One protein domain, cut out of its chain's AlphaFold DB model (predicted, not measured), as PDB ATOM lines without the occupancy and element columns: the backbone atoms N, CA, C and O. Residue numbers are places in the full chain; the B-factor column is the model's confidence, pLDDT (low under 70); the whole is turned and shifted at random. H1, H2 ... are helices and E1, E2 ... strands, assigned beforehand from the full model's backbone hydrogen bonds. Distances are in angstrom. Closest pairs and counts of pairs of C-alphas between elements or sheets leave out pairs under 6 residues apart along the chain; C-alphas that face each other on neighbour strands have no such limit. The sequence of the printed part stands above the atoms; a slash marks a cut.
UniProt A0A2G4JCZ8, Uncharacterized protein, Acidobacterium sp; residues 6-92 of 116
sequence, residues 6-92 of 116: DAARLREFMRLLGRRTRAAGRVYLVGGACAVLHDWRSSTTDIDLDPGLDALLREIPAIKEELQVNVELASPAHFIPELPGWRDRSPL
ATOM      1  N   ASP A   6      94.604  85.519  68.622       97.75
ATOM      2  CA  ASP A   6      93.858  84.673  67.688       97.75
ATOM      3  C   ASP A   6      93.249  83.451  68.404       97.75
ATOM      4  O   ASP A   6      93.434  83.246  69.609       97.75
ATOM      5  N   ALA A   7      92.519  82.613  67.665       95.69
ATOM      6  CA  ALA A   7      91.888  81.416  68.221       95.69
ATOM      7  C   ALA A   7      92.896  80.430  68.843       95.69
ATOM      8  O   ALA A   7      92.568  79.748  69.818       95.69
ATOM      9  N   ALA A   8      94.121  80.347  68.314       95.00
ATOM     10  CA  ALA A   8      95.148  79.453  68.838       95.00
ATOM     11  C   ALA A   8      95.662  79.946  70.198       95.00
ATOM     12  O   ALA A   8      95.649  79.183  71.167       95.00
ATOM     13  N   ARG A   9      96.024  81.233  70.304       96.56
ATOM     14  CA  ARG A   9      96.437  81.852  71.573       96.56
ATOM     15  C   ARG A   9      95.315  81.838  72.607       96.56
ATOM     16  O   ARG A   9      95.586  81.561  73.771       96.56
ATOM     17  N   LEU A  10      94.063  82.071  72.204       95.81
ATOM     18  CA  LEU A  10      92.919  82.019  73.120       95.81
ATOM     19  C   LEU A  10      92.726  80.613  73.711       95.81
ATOM     20  O   LEU A  10      92.567  80.463  74.923       95.81
ATOM     21  N   ARG A  11      92.791  79.566  72.880       93.31
ATOM     22  CA  ARG A  11      92.704  78.172  73.356       93.31
ATOM     23  C   ARG A  11      93.870  77.816  74.274       93.31
ATOM     24  O   ARG A  11      93.676  77.121  75.271       93.31
ATOM     25  N   GLU A  12      95.061  78.312  73.961       94.25
ATOM     26  CA  GLU A  12      96.244  78.103  74.788       94.25
ATOM     27  C   GLU A  12      96.144  78.824  76.142       94.25
ATOM     28  O   GLU A  12      96.464  78.244  77.181       94.25
ATOM     29  N   PHE A  13      95.596  80.040  76.159       93.88
ATOM     30  CA  PHE A  13      95.274  80.771  77.383       93.88
ATOM     31  C   PHE A  13      94.320  79.968  78.275       93.88
ATOM     32  O   PHE A  13      94.626  79.716  79.443       93.88
ATOM     33  N   MET A  14      93.204  79.484  77.715       91.12
ATOM     34  CA  MET A  14      92.234  78.649  78.440       91.12
ATOM     35  C   MET A  14      92.889  77.381  79.002       91.12
ATOM     36  O   MET A  14      92.595  76.956  80.124       91.12
ATOM     37  N   ARG A  15      93.813  76.787  78.240       89.38
ATOM     38  CA  ARG A  15      94.577  75.621  78.671       89.38
ATOM     39  C   ARG A  15      95.475  75.916  79.862       89.38
ATOM     40  O   ARG A  15      95.488  75.128  80.812       89.38
ATOM     41  N   LEU A  16      96.283  76.968  79.784       91.06
ATOM     42  CA  LEU A  16      97.223  77.318  80.845       91.06
ATOM     43  C   LEU A  16      96.476  77.682  82.123       91.06
ATOM     44  O   LEU A  16      96.832  77.179  83.188       91.06
ATOM     45  N   LEU A  17      95.389  78.445  81.999       88.06
ATOM     46  CA  LEU A  17      94.541  78.815  83.124       88.06
ATOM     47  C   LEU A  17      93.993  77.571  83.842       88.06
ATOM     48  O   LEU A  17      94.161  77.435  85.052       88.06
ATOM     49  N   GLY A  18      93.431  76.612  83.095       85.06
ATOM     50  CA  GLY A  18      92.907  75.362  83.658       85.06
ATOM     51  C   GLY A  18      93.969  74.428  84.249       85.06
ATOM     52  O   GLY A  18      93.670  73.673  85.169       85.06
ATOM     53  N   ARG A  19      95.215  74.463  83.754       86.19
ATOM     54  CA  ARG A  19      96.317  73.642  84.296       86.19
ATOM     55  C   ARG A  19      96.977  74.236  85.538       86.19
ATOM     56  O   ARG A  19      97.532  73.475  86.326       86.19
ATOM     57  N   ARG A  20      96.993  75.563  85.672       87.19
ATOM     58  CA  ARG A  20      97.718  76.252  86.750       87.19
ATOM     59  C   ARG A  20      96.909  76.400  88.032       87.19
ATOM     60  O   ARG A  20      97.493  76.449  89.110       87.19
ATOM     61  N   THR A  21      95.580  76.376  87.947       77.75
ATOM     62  CA  THR A  21      94.740  76.329  89.146       77.75
ATOM     63  C   THR A  21      94.558  74.905  89.673       77.75
ATOM     64  O   THR A  21      94.379  73.952  88.918       77.75
ATOM     65  N   ARG A  22      94.553  74.758  91.001       74.75
ATOM     66  CA  ARG A  22      94.076  73.542  91.688       74.75
ATOM     67  C   ARG A  22      92.647  73.687  92.210       74.75
ATOM     68  O   ARG A  22      92.075  72.715  92.695       74.75
ATOM     69  N   ALA A  23      92.079  74.888  92.133       75.88
ATOM     70  CA  ALA A  23      90.745  75.180  92.627       75.88
ATOM     71  C   ALA A  23      89.701  74.961  91.528       75.88
ATOM     72  O   ALA A  23      89.869  75.407  90.391       75.88
ATOM     73  N   ALA A  24      88.599  74.301  91.886       76.81
ATOM     74  CA  ALA A  24      87.429  74.233  91.025       76.81
ATOM     75  C   ALA A  24      86.789  75.625  90.938       76.81
ATOM     76  O   ALA A  24      86.474  76.232  91.958       76.81
ATOM     77  N   GLY A  25      86.595  76.126  89.722       79.50
ATOM     78  CA  GLY A  25      86.017  77.442  89.481       79.50
ATOM     79  C   GLY A  25      85.505  77.582  88.055       79.50
ATOM     80  O   GLY A  25      85.750  76.722  87.205       79.50
ATOM     81  N   ARG A  26      84.779  78.670  87.806       84.56
ATOM     82  CA  ARG A  26      84.323  79.070  86.473       84.56
ATOM     83  C   ARG A  26      84.866  80.461  86.173       84.56
ATOM     84  O   ARG A  26      84.899  81.312  87.054       84.56
ATOM     85  N   VAL A  27      85.264  80.669  84.927       88.19
ATOM     86  CA  VAL A  27      85.523  81.987  84.344       88.19
ATOM     87  C   VAL A  27      84.647  82.118  83.119       88.19
ATOM     88  O   VAL A  27      84.364  81.115  82.456       88.19
ATOM     89  N   TYR A  28      84.228  83.337  82.819       91.06
ATOM     90  CA  TYR A  28      83.397  83.598  81.656       91.06
ATOM     91  C   TYR A  28      84.167  84.499  80.712       91.06
ATOM     92  O   TYR A  28      84.511  85.617  81.076       91.06
ATOM     93  N   LEU A  29      84.448  84.008  79.506       93.50
ATOM     94  CA  LEU A  29      84.878  84.892  78.431       93.50
ATOM     95  C   LEU A  29      83.711  85.812  78.074       93.50
ATOM     96  O   LEU A  29      82.553  85.385  78.075       93.50
ATOM     97  N   VAL A  30      84.027  87.064  77.773       93.06
ATOM     98  CA  VAL A  30      83.055  88.056  77.311       93.06
ATOM     99  C   VAL A  30      83.601  88.783  76.081       93.06
ATOM    100  O   VAL A  30      84.709  88.506  75.617       93.06
ATOM    101  N   GLY A  31      82.786  89.663  75.499       92.81
ATOM    102  CA  GLY A  31      83.226  90.619  74.485       92.81
ATOM    103  C   GLY A  31      84.015  90.010  73.323       92.81
ATOM    104  O   GLY A  31      83.568  89.090  72.627       92.81
ATOM    105  N   GLY A  32      85.204  90.562  73.099       94.56
ATOM    106  CA  GLY A  32      86.030  90.268  71.941       94.56
ATOM    107  C   GLY A  32      86.574  88.843  71.891       94.56
ATOM    108  O   GLY A  32      86.737  88.288  70.798       94.56
ATOM    109  N   ALA A  33      86.828  88.250  73.058       95.44
ATOM    110  CA  ALA A  33      87.288  86.873  73.187       95.44
ATOM    111  C   ALA A  33      86.211  85.877  72.734       95.44
ATOM    112  O   ALA A  33      86.526  84.907  72.045       95.44
ATOM    113  N   CYS A  34      84.934  86.144  73.039       94.12
ATOM    114  CA  CYS A  34      83.818  85.330  72.552       94.12
ATOM    115  C   CYS A  34      83.719  85.353  71.025       94.12
ATOM    116  O   CYS A  34      83.562  84.303  70.409       94.12
ATOM    117  N   ALA A  35      83.869  86.526  70.402       95.31
ATOM    118  CA  ALA A  35      83.823  86.644  68.945       95.31
ATOM    119  C   ALA A  35      84.943  85.842  68.253       95.31
ATOM    120  O   ALA A  35      84.715  85.269  67.192       95.31
ATOM    121  N   VAL A  36      86.134  85.765  68.862       96.75
ATOM    122  CA  VAL A  36      87.228  84.907  68.372       96.75
ATOM    123  C   VAL A  36      86.922  83.427  68.600       96.75
ATOM    124  O   VAL A  36      87.140  82.615  67.709       96.75
ATOM    125  N   LEU A  37      86.395  83.060  69.772       93.81
ATOM    126  CA  LEU A  37      86.053  81.670  70.092       93.81
ATOM    127  C   LEU A  37      84.989  81.087  69.149       93.81
ATOM    128  O   LEU A  37      85.027  79.894  68.858       93.81
ATOM    129  N   HIS A  38      84.057  81.924  68.693       93.38
ATOM    130  CA  HIS A  38      82.966  81.560  67.787       93.38
ATOM    131  C   HIS A  38      83.288  81.775  66.300       93.38
ATOM    132  O   HIS A  38      82.379  81.719  65.474       93.38
ATOM    133  N   ASP A  39      84.553  82.035  65.957       94.88
ATOM    134  CA  ASP A  39      85.015  82.271  64.584       94.88
ATOM    135  C   ASP A  39      84.299  83.446  63.870       94.88
ATOM    136  O   ASP A  39      84.284  83.532  62.644       94.88
ATOM    137  N   TRP A  40      83.726  84.400  64.620       96.88
ATOM    138  CA  TRP A  40      83.123  85.625  64.060       96.88
ATOM    139  C   TRP A  40      84.184  86.626  63.599       96.88
ATOM    140  O   TRP A  40      83.925  87.468  62.740       96.88
ATOM    141  N   ARG A  41      85.382  86.550  64.185       97.12
ATOM    142  CA  ARG A  41      86.566  87.310  63.773       97.12
ATOM    143  C   ARG A  41      87.837  86.515  64.039       97.12
ATOM    144  O   ARG A  41      87.877  85.690  64.946       97.12
ATOM    145  N   SER A  42      88.897  86.813  63.294       97.88
ATOM    146  CA  SER A  42      90.174  86.093  63.384       97.88
ATOM    147  C   SER A  42      90.993  86.412  64.640       97.88
ATOM    148  O   SER A  42      91.781  85.571  65.073       97.88
ATOM    149  N   SER A  43      90.828  87.601  65.233       98.19
ATOM    150  CA  SER A  43      91.586  88.013  66.423       98.19
ATOM    151  C   SER A  43      90.918  89.115  67.256       98.19
ATOM    152  O   SER A  43      90.031  89.823  66.781       98.19
ATOM    153  N   THR A  44      91.395  89.293  68.492       97.62
ATOM    154  CA  THR A  44      91.034  90.350  69.452       97.62
ATOM    155  C   THR A  44      92.286  91.000  70.042       97.62
ATOM    156  O   THR A  44      93.315  90.335  70.165       97.62
ATOM    157  N   THR A  45      92.221  92.277  70.420       96.81
ATOM    158  CA  THR A  45      93.311  92.942  71.160       96.81
ATOM    159  C   THR A  45      93.463  92.332  72.552       96.81
ATOM    160  O   THR A  45      94.570  91.980  72.959       96.81
ATOM    161  N   ASP A  46      92.331  92.116  73.224       96.19
ATOM    162  CA  ASP A  46      92.268  91.718  74.625       96.19
ATOM    163  C   ASP A  46      91.428  90.451  74.800       96.19
ATOM    164  O   ASP A  46      90.453  90.213  74.073       96.19
ATOM    165  N   ILE A  47      91.828  89.614  75.757       96.69
ATOM    166  CA  ILE A  47      90.999  88.534  76.287       96.69
ATOM    167  C   ILE A  47      90.165  89.112  77.432       96.69
ATOM    168  O   ILE A  47      90.656  89.222  78.557       96.69
ATOM    169  N   ASP A  48      88.917  89.463  77.143       95.19
ATOM    170  CA  ASP A  48      87.966  89.943  78.148       95.19
ATOM    171  C   ASP A  48      87.403  88.762  78.954       95.19
ATOM    172  O   ASP A  48      86.864  87.809  78.371       95.19
ATOM    173  N   LEU A  49      87.504  88.802  80.287       93.06
ATOM    174  CA  LEU A  49      86.962  87.737  81.138       93.06
ATOM    175  C   LEU A  49      86.422  88.210  82.493       93.06
ATOM    176  O   LEU A  49      87.031  89.048  83.156       93.06
ATOM    177  N   ASP A  50      85.327  87.587  82.933       91.56
ATOM    178  CA  ASP A  50      84.777  87.698  84.290       91.56
ATOM    179  C   ASP A  50      85.457  86.634  85.172       91.56
ATOM    180  O   ASP A  50      85.317  85.421  84.915       91.56
ATOM    181  N   PRO A  51      86.248  87.056  86.175       76.06
ATOM    182  CA  PRO A  51      86.980  86.150  87.034       76.06
ATOM    183  C   PRO A  51      86.068  85.639  88.151       76.06
ATOM    184  O   PRO A  51      86.037  86.182  89.248       76.06
ATOM    185  N   GLY A  52      85.356  84.541  87.907       74.38
ATOM    186  CA  GLY A  52      84.469  83.950  88.914       74.38
ATOM    187  C   GLY A  52      85.166  83.367  90.160       74.38
ATOM    188  O   GLY A  52      84.472  82.835  91.024       74.38
ATOM    189  N   LEU A  53      86.508  83.405  90.262       72.31
ATOM    190  CA  LEU A  53      87.271  82.915  91.421       72.31
ATOM    191  C   LEU A  53      88.652  83.588  91.570       72.31
ATOM    192  O   LEU A  53      89.472  83.542  90.653       72.31
ATOM    193  N   ASP A  54      88.979  84.061  92.777       76.88
ATOM    194  CA  ASP A  54      90.259  84.724  93.100       76.88
ATOM    195  C   ASP A  54      91.506  83.874  92.830       76.88
ATOM    196  O   ASP A  54      92.556  84.387  92.441       76.88
ATOM    197  N   ALA A  55      91.419  82.554  93.019       75.12
ATOM    198  CA  ALA A  55      92.538  81.653  92.750       75.12
ATOM    199  C   ALA A  55      92.959  81.677  91.269       75.12
ATOM    200  O   ALA A  55      94.137  81.514  90.968       75.12
ATOM    201  N   LEU A  56      92.014  81.921  90.353       76.75
ATOM    202  CA  LEU A  56      92.287  82.025  88.918       76.75
ATOM    203  C   LEU A  56      92.951  83.359  88.563       76.75
ATOM    204  O   LEU A  56      93.786  83.398  87.663       76.75
ATOM    205  N   LEU A  57      92.648  84.429  89.306       85.56
ATOM    206  CA  LEU A  57      93.237  85.754  89.091       85.56
ATOM    207  C   LEU A  57      94.753  85.771  89.284       85.56
ATOM    208  O   LEU A  57      95.453  86.487  88.572       85.56
ATOM    209  N   ARG A  58      95.270  84.967  90.220       88.56
ATOM    210  CA  ARG A  58      96.704  84.934  90.556       88.56
ATOM    211  C   ARG A  58      97.578  84.407  89.418       88.56
ATOM    212  O   ARG A  58      98.733  84.805  89.312       88.56
ATOM    213  N   GLU A  59      97.023  83.565  88.550       89.50
ATOM    214  CA  GLU A  59      97.756  82.954  87.436       89.50
ATOM    215  C   GLU A  59      97.777  83.835  86.179       89.50
ATOM    216  O   GLU A  59      98.670  83.703  85.338       89.50
ATOM    217  N   ILE A  60      96.819  84.761  86.047       91.31
ATOM    218  CA  ILE A  60      96.647  85.596  84.852       91.31
ATOM    219  C   ILE A  60      97.916  86.398  84.507       91.31
ATOM    220  O   ILE A  60      98.318  86.339  83.344       91.31
ATOM    221  N   PRO A  61      98.596  87.102  85.439       93.44
ATOM    222  CA  PRO A  61      99.800  87.865  85.105       93.44
ATOM    223  C   PRO A  61     100.895  87.016  84.451       93.44
ATOM    224  O   PRO A  61     101.436  87.406  83.420       93.44
ATOM    225  N   ALA A  62     101.169  85.825  84.990       94.19
ATOM    226  CA  ALA A  62     102.187  84.933  84.443       94.19
ATOM    227  C   ALA A  62     101.805  84.401  83.050       94.19
ATOM    228  O   ALA A  62     102.661  84.278  82.177       94.19
ATOM    229  N   ILE A  63     100.521  84.106  82.819       94.12
ATOM    230  CA  ILE A  63     100.034  83.623  81.517       94.12
ATOM    231  C   ILE A  63     100.072  84.740  80.457       94.12
ATOM    232  O   ILE A  63     100.434  84.474  79.310       94.12
ATOM    233  N   LYS A  64      99.736  85.987  80.826       94.75
ATOM    234  CA  LYS A  64      99.809  87.161  79.931       94.75
ATOM    235  C   LYS A  64     101.212  87.341  79.360       94.75
ATOM    236  O   LYS A  64     101.357  87.601  78.168       94.75
ATOM    237  N   GLU A  65     102.227  87.183  80.207       96.12
ATOM    238  CA  GLU A  65     103.627  87.285  79.796       96.12
ATOM    239  C   GLU A  65     104.074  86.082  78.959       96.12
ATOM    240  O   GLU A  65     104.705  86.268  77.924       96.12
ATOM    241  N   GLU A  66     103.694  84.857  79.326       95.81
ATOM    242  CA  GLU A  66     104.063  83.663  78.552       95.81
ATOM    243  C   GLU A  66     103.496  83.673  77.129       95.81
ATOM    244  O   GLU A  66     104.199  83.353  76.173       95.81
ATOM    245  N   LEU A  67     102.232  84.071  76.975       96.56
ATOM    246  CA  LEU A  67     101.561  84.080  75.675       96.56
ATOM    247  C   LEU A  67     101.697  85.407  74.927       96.56
ATOM    248  O   LEU A  67     101.265  85.500  73.777       96.56
ATOM    249  N   GLN A  68     102.270  86.429  75.568       97.19
ATOM    250  CA  GLN A  68     102.352  87.791  75.041       97.19
ATOM    251  C   GLN A  68     100.971  88.360  74.651       97.19
ATOM    252  O   GLN A  68     100.859  89.099  73.673       97.19
ATOM    253  N   VAL A  69      99.921  88.050  75.424       97.12
ATOM    254  CA  VAL A  69      98.521  88.482  75.196       97.12
ATOM    255  C   VAL A  69      98.029  89.416  76.293       97.12
ATOM    256  O   VAL A  69      98.440  89.299  77.452       97.12
ATOM    257  N   ASN A  70      97.144  90.357  75.957       97.06
ATOM    258  CA  ASN A  70      96.480  91.151  76.985       97.06
ATOM    259  C   ASN A  70      95.214  90.451  77.484       97.06
ATOM    260  O   ASN A  70      94.544  89.731  76.752       97.06
ATOM    261  N   VAL A  71      94.919  90.662  78.760       95.44
ATOM    262  CA  VAL A  71      93.744  90.124  79.446       95.44
ATOM    263  C   VAL A  71      93.142  91.267  80.238       95.44
ATOM    264  O   VAL A  71      93.870  91.905  81.011       95.44
ATOM    265  N   GLU A  72      91.853  91.495  80.062       94.62
ATOM    266  CA  GLU A  72      91.089  92.525  80.754       94.62
ATOM    267  C   GLU A  72      90.001  91.869  81.604       94.62
ATOM    268  O   GLU A  72      89.353  90.907  81.187       94.62
ATOM    269  N   LEU A  73      89.834  92.362  82.831       93.38
ATOM    270  CA  LEU A  73      88.744  91.916  83.686       93.38
ATOM    271  C   LEU A  73      87.473  92.636  83.255       93.38
ATOM    272  O   LEU A  73      87.381  93.856  83.356       93.38
ATOM    273  N   ALA A  74      86.497  91.870  82.788       93.06
ATOM    274  CA  ALA A  74      85.268  92.404  82.236       93.06
ATOM    275  C   ALA A  74      84.062  91.547  82.623       93.06
ATOM    276  O   ALA A  74      84.192  90.360  82.887       93.06
ATOM    277  N   SER A  75      82.873  92.140  82.623       90.69
ATOM    278  CA  SER A  75      81.606  91.433  82.822       90.69
ATOM    279  C   SER A  75      80.629  91.808  81.707       90.69
ATOM    280  O   SER A  75      80.814  92.850  81.067       90.69
ATOM    281  N   PRO A  76      79.566  91.019  81.455       88.38
ATOM    282  CA  PRO A  76      78.534  91.416  80.501       88.38
ATOM    283  C   PRO A  76      77.944  92.798  80.817       88.38
ATOM    284  O   PRO A  76      77.721  93.570  79.886       88.38
ATOM    285  N   ALA A  77      77.808  93.141  82.108       90.62
ATOM    286  CA  ALA A  77      77.310  94.431  82.596       90.62
ATOM    287  C   ALA A  77      78.098  95.650  82.084       90.62
ATOM    288  O   ALA A  77      77.559  96.754  82.055       90.62
ATOM    289  N   HIS A  78      79.361  95.474  81.677       90.38
ATOM    290  CA  HIS A  78      80.178  96.556  81.115       90.38
ATOM    291  C   HIS A  78      79.758  96.940  79.688       90.38
ATOM    292  O   HIS A  78      80.127  98.011  79.212       90.38
ATOM    293  N   PHE A  79      78.999  96.081  79.000       84.88
ATOM    294  CA  PHE A  79      78.609  96.263  77.599       84.88
ATOM    295  C   PHE A  79      77.094  96.356  77.426       84.88
ATOM    296  O   PHE A  79      76.603  97.156  76.632       84.88
ATOM    297  N   ILE A  80      76.355  95.509  78.145       86.88
ATOM    298  CA  ILE A  80      74.903  95.358  78.053       86.88
ATOM    299  C   ILE A  80      74.318  95.029  79.433       86.88
ATOM    300  O   ILE A  80      75.020  94.470  80.275       86.88
ATOM    301  N   PRO A  81      73.027  95.299  79.686       92.38
ATOM    302  CA  PRO A  81      72.370  94.812  80.895       92.38
ATOM    303  C   PRO A  81      72.490  93.286  81.032       92.38
ATOM    304  O   PRO A  81      72.270  92.549  80.065       92.38
ATOM    305  N   GLU A  82      72.818  92.797  82.232       90.38
ATOM    306  CA  GLU A  82      72.902  91.354  82.475       90.38
ATOM    307  C   GLU A  82      71.528  90.693  82.333       90.38
ATOM    308  O   GLU A  82      70.527  91.150  82.887       90.38
ATOM    309  N   LEU A  83      71.484  89.562  81.626       90.25
ATOM    310  CA  LEU A  83      70.278  88.747  81.553       90.25
ATOM    311  C   LEU A  83      70.178  87.828  82.783       90.25
ATOM    312  O   LEU A  83      71.187  87.234  83.181       90.25
ATOM    313  N   PRO A  84      68.974  87.618  83.348       92.62
ATOM    314  CA  PRO A  84      68.785  86.681  84.449       92.62
ATOM    315  C   PRO A  84      69.341  85.286  84.130       92.62
ATOM    316  O   PRO A  84      69.056  84.704  83.075       92.62
ATOM    317  N   GLY A  85      70.152  84.757  85.051       90.56
ATOM    318  CA  GLY A  85      70.741  83.419  84.952       90.56
ATOM    319  C   GLY A  85      71.787  83.251  83.846       90.56
ATOM    320  O   GLY A  85      72.059  82.119  83.452       90.56
ATOM    321  N   TRP A  86      72.369  84.334  83.312       90.50
ATOM    322  CA  TRP A  86      73.336  84.235  82.212       90.50
ATOM    323  C   TRP A  86      74.510  83.300  82.536       90.50
ATOM    324  O   TRP A  86      74.909  82.523  81.680       90.50
ATOM    325  N   ARG A  87      75.000  83.309  83.784       89.06
ATOM    326  CA  ARG A  87      76.114  82.460  84.240       89.06
ATOM    327  C   ARG A  87      75.825  80.968  84.058       89.06
ATOM    328  O   ARG A  87      76.684  80.239  83.575       89.06
ATOM    329  N   ASP A  88      74.613  80.525  84.384       89.44
ATOM    330  CA  ASP A  88      74.212  79.117  84.249       89.44
ATOM    331  C   ASP A  88      73.776  78.754  82.826       89.44
ATOM    332  O   ASP A  88      73.836  77.592  82.430       89.44
ATOM    333  N   ARG A  89      73.365  79.751  82.039       89.00
ATOM    334  CA  ARG A  89      72.986  79.595  80.630       89.00
ATOM    335  C   ARG A  89      74.172  79.667  79.664       89.00
ATOM    336  O   ARG A  89      74.005  79.343  78.489       89.00
ATOM    337  N   SER A  90      75.335  80.120  80.123       89.00
ATOM    338  CA  SER A  90      76.534  80.232  79.295       89.00
ATOM    339  C   SER A  90      77.058  78.849  78.887       89.00
ATOM    340  O   SER A  90      77.171  77.964  79.740       89.00
ATOM    341  N   PRO A  91      77.434  78.646  77.609       86.75
ATOM    342  CA  PRO A  91      78.038  77.395  77.167       86.75
ATOM    343  C   PRO A  91      79.300  77.057  77.967       86.75
ATOM    344  O   PRO A  91      80.180  77.899  78.163       86.75
ATOM    345  N   LEU A  92      79.404  75.805  78.412       80.94
ATOM    346  CA  LEU A  92      80.546  75.346  79.193       80.94
ATOM    347  C   LEU A  92      81.691  74.894  78.280       80.94
ATOM    348  O   LEU A  92      81.575  73.894  77.573       80.94
TER     349      LEU A  92
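This is residues 6 to 92 of the 116 residues of an uncharacterized protein of Acidobacterium sp (UniProt A0A2G4JCZ8). A two-strand parallel ribbon, E1 and E2, lies near the middle, and three helices form a cup along it: H2 by E1, H4 by E2, and the long H1 touching both H2 and H4. From the end of E2, residues 74 to 85 run away from this body to the small helix H5, and residues 80 to 85 of that stretch stick out; a short stretch before H2, residues 28 to 29, pairs antiparallel with residues 49 to 50 of E1. The printed part has 87 residues with five named helices and two named strands, in the order H1, H2, E1, H3, H4, E2, H5, and the class is mostly helix. The whole is compact, with a radius of gyration of the C-alphas of 12.6 A and spans of 34 by 31 by 20 A.

The sheet has two strands, E1, residues 46 to 50, and E2, residues 70 to 73, which are parallel neighbours with 27 degrees between their N-to-C directions. The C-alphas of Ile 47 and Val 71 face each other at 4.5 A. Across the pair, N 47 and O 70 are within hydrogen-bond range at 2.9 A, and so are N 72 and O 47 at 3.0 A. H3, residues 54 to 57, and H4, residues 60 to 67, come between the two strands along the chain; E1, H3, H4 and E2 form a strand-helix-strand unit, two parallel neighbour strands with helices between them, and its crossover is right-handed. The closest C-alphas of H4 and E2 are those of Lys 64 and Asn 70, 6.0 A apart. H2, residues 31 to 37, comes nearest to E1 with the C-alphas of Ala 33 and Ile 47, 5.1 A apart. H2 and E2 are apart. H1, residues 7 to 20, touches H4 at a steep tilt of 47 degrees, opposite ways, and their closest C-alphas are those of Phe 13 and Ile 63, 6.9 A apart. With residues 7 to 10 alone H1 touches H2, about perpendicular at 80 degrees; the closest C-alphas are those of Ala 7 and Val 36, 5.8 A apart. H1 and H3 are close but not clearly touching, with the C-alphas of Leu 17 and Leu 56 closest at 7.0 A. H3 and H4 meet only through their link. H5, residues 86 to 89, touches no helix, and H5 and E1 are apart. In H1, H2 and H4 every O i to N i+4 pair is within hydrogen-bond range, while H3 and H5 are too short for such a pair.

E1 begins at C-alpha 46, (92.268, 91.718, 74.625), and measures 12.9 A from first to last C-alpha, while E2, residues 70 to 73, measures 10.3 A. H1, residues 7 to 20, is the longest helix at 20.1 A and begins at C-alpha 7, (91.888, 81.416, 68.221). H2, residues 31 to 37, measures 10.4 A, and H4, residues 60 to 67, measures 10.5 A. H3, residues 54 to 57, measures 5.1 A, and H5, residues 86 to 89, measures 4.9 A and ends at C-alpha 89, (72.986, 79.595, 80.630).

The two C-alphas farthest apart are those of Glu 66, in H4, and Pro 84, at 35.9 A. Residues 6 to 92 are printed and the printed part has no cut. The link from E2 to H5 is long, with 12 residues, and its residues 80 to 85 stand free. The links from E1 to H3, H3 to H4 and H4 to E2 are tight. The mean pLDDT of the printed part is 90.4, no printed residue is under 70, and H3 has a mean of 79.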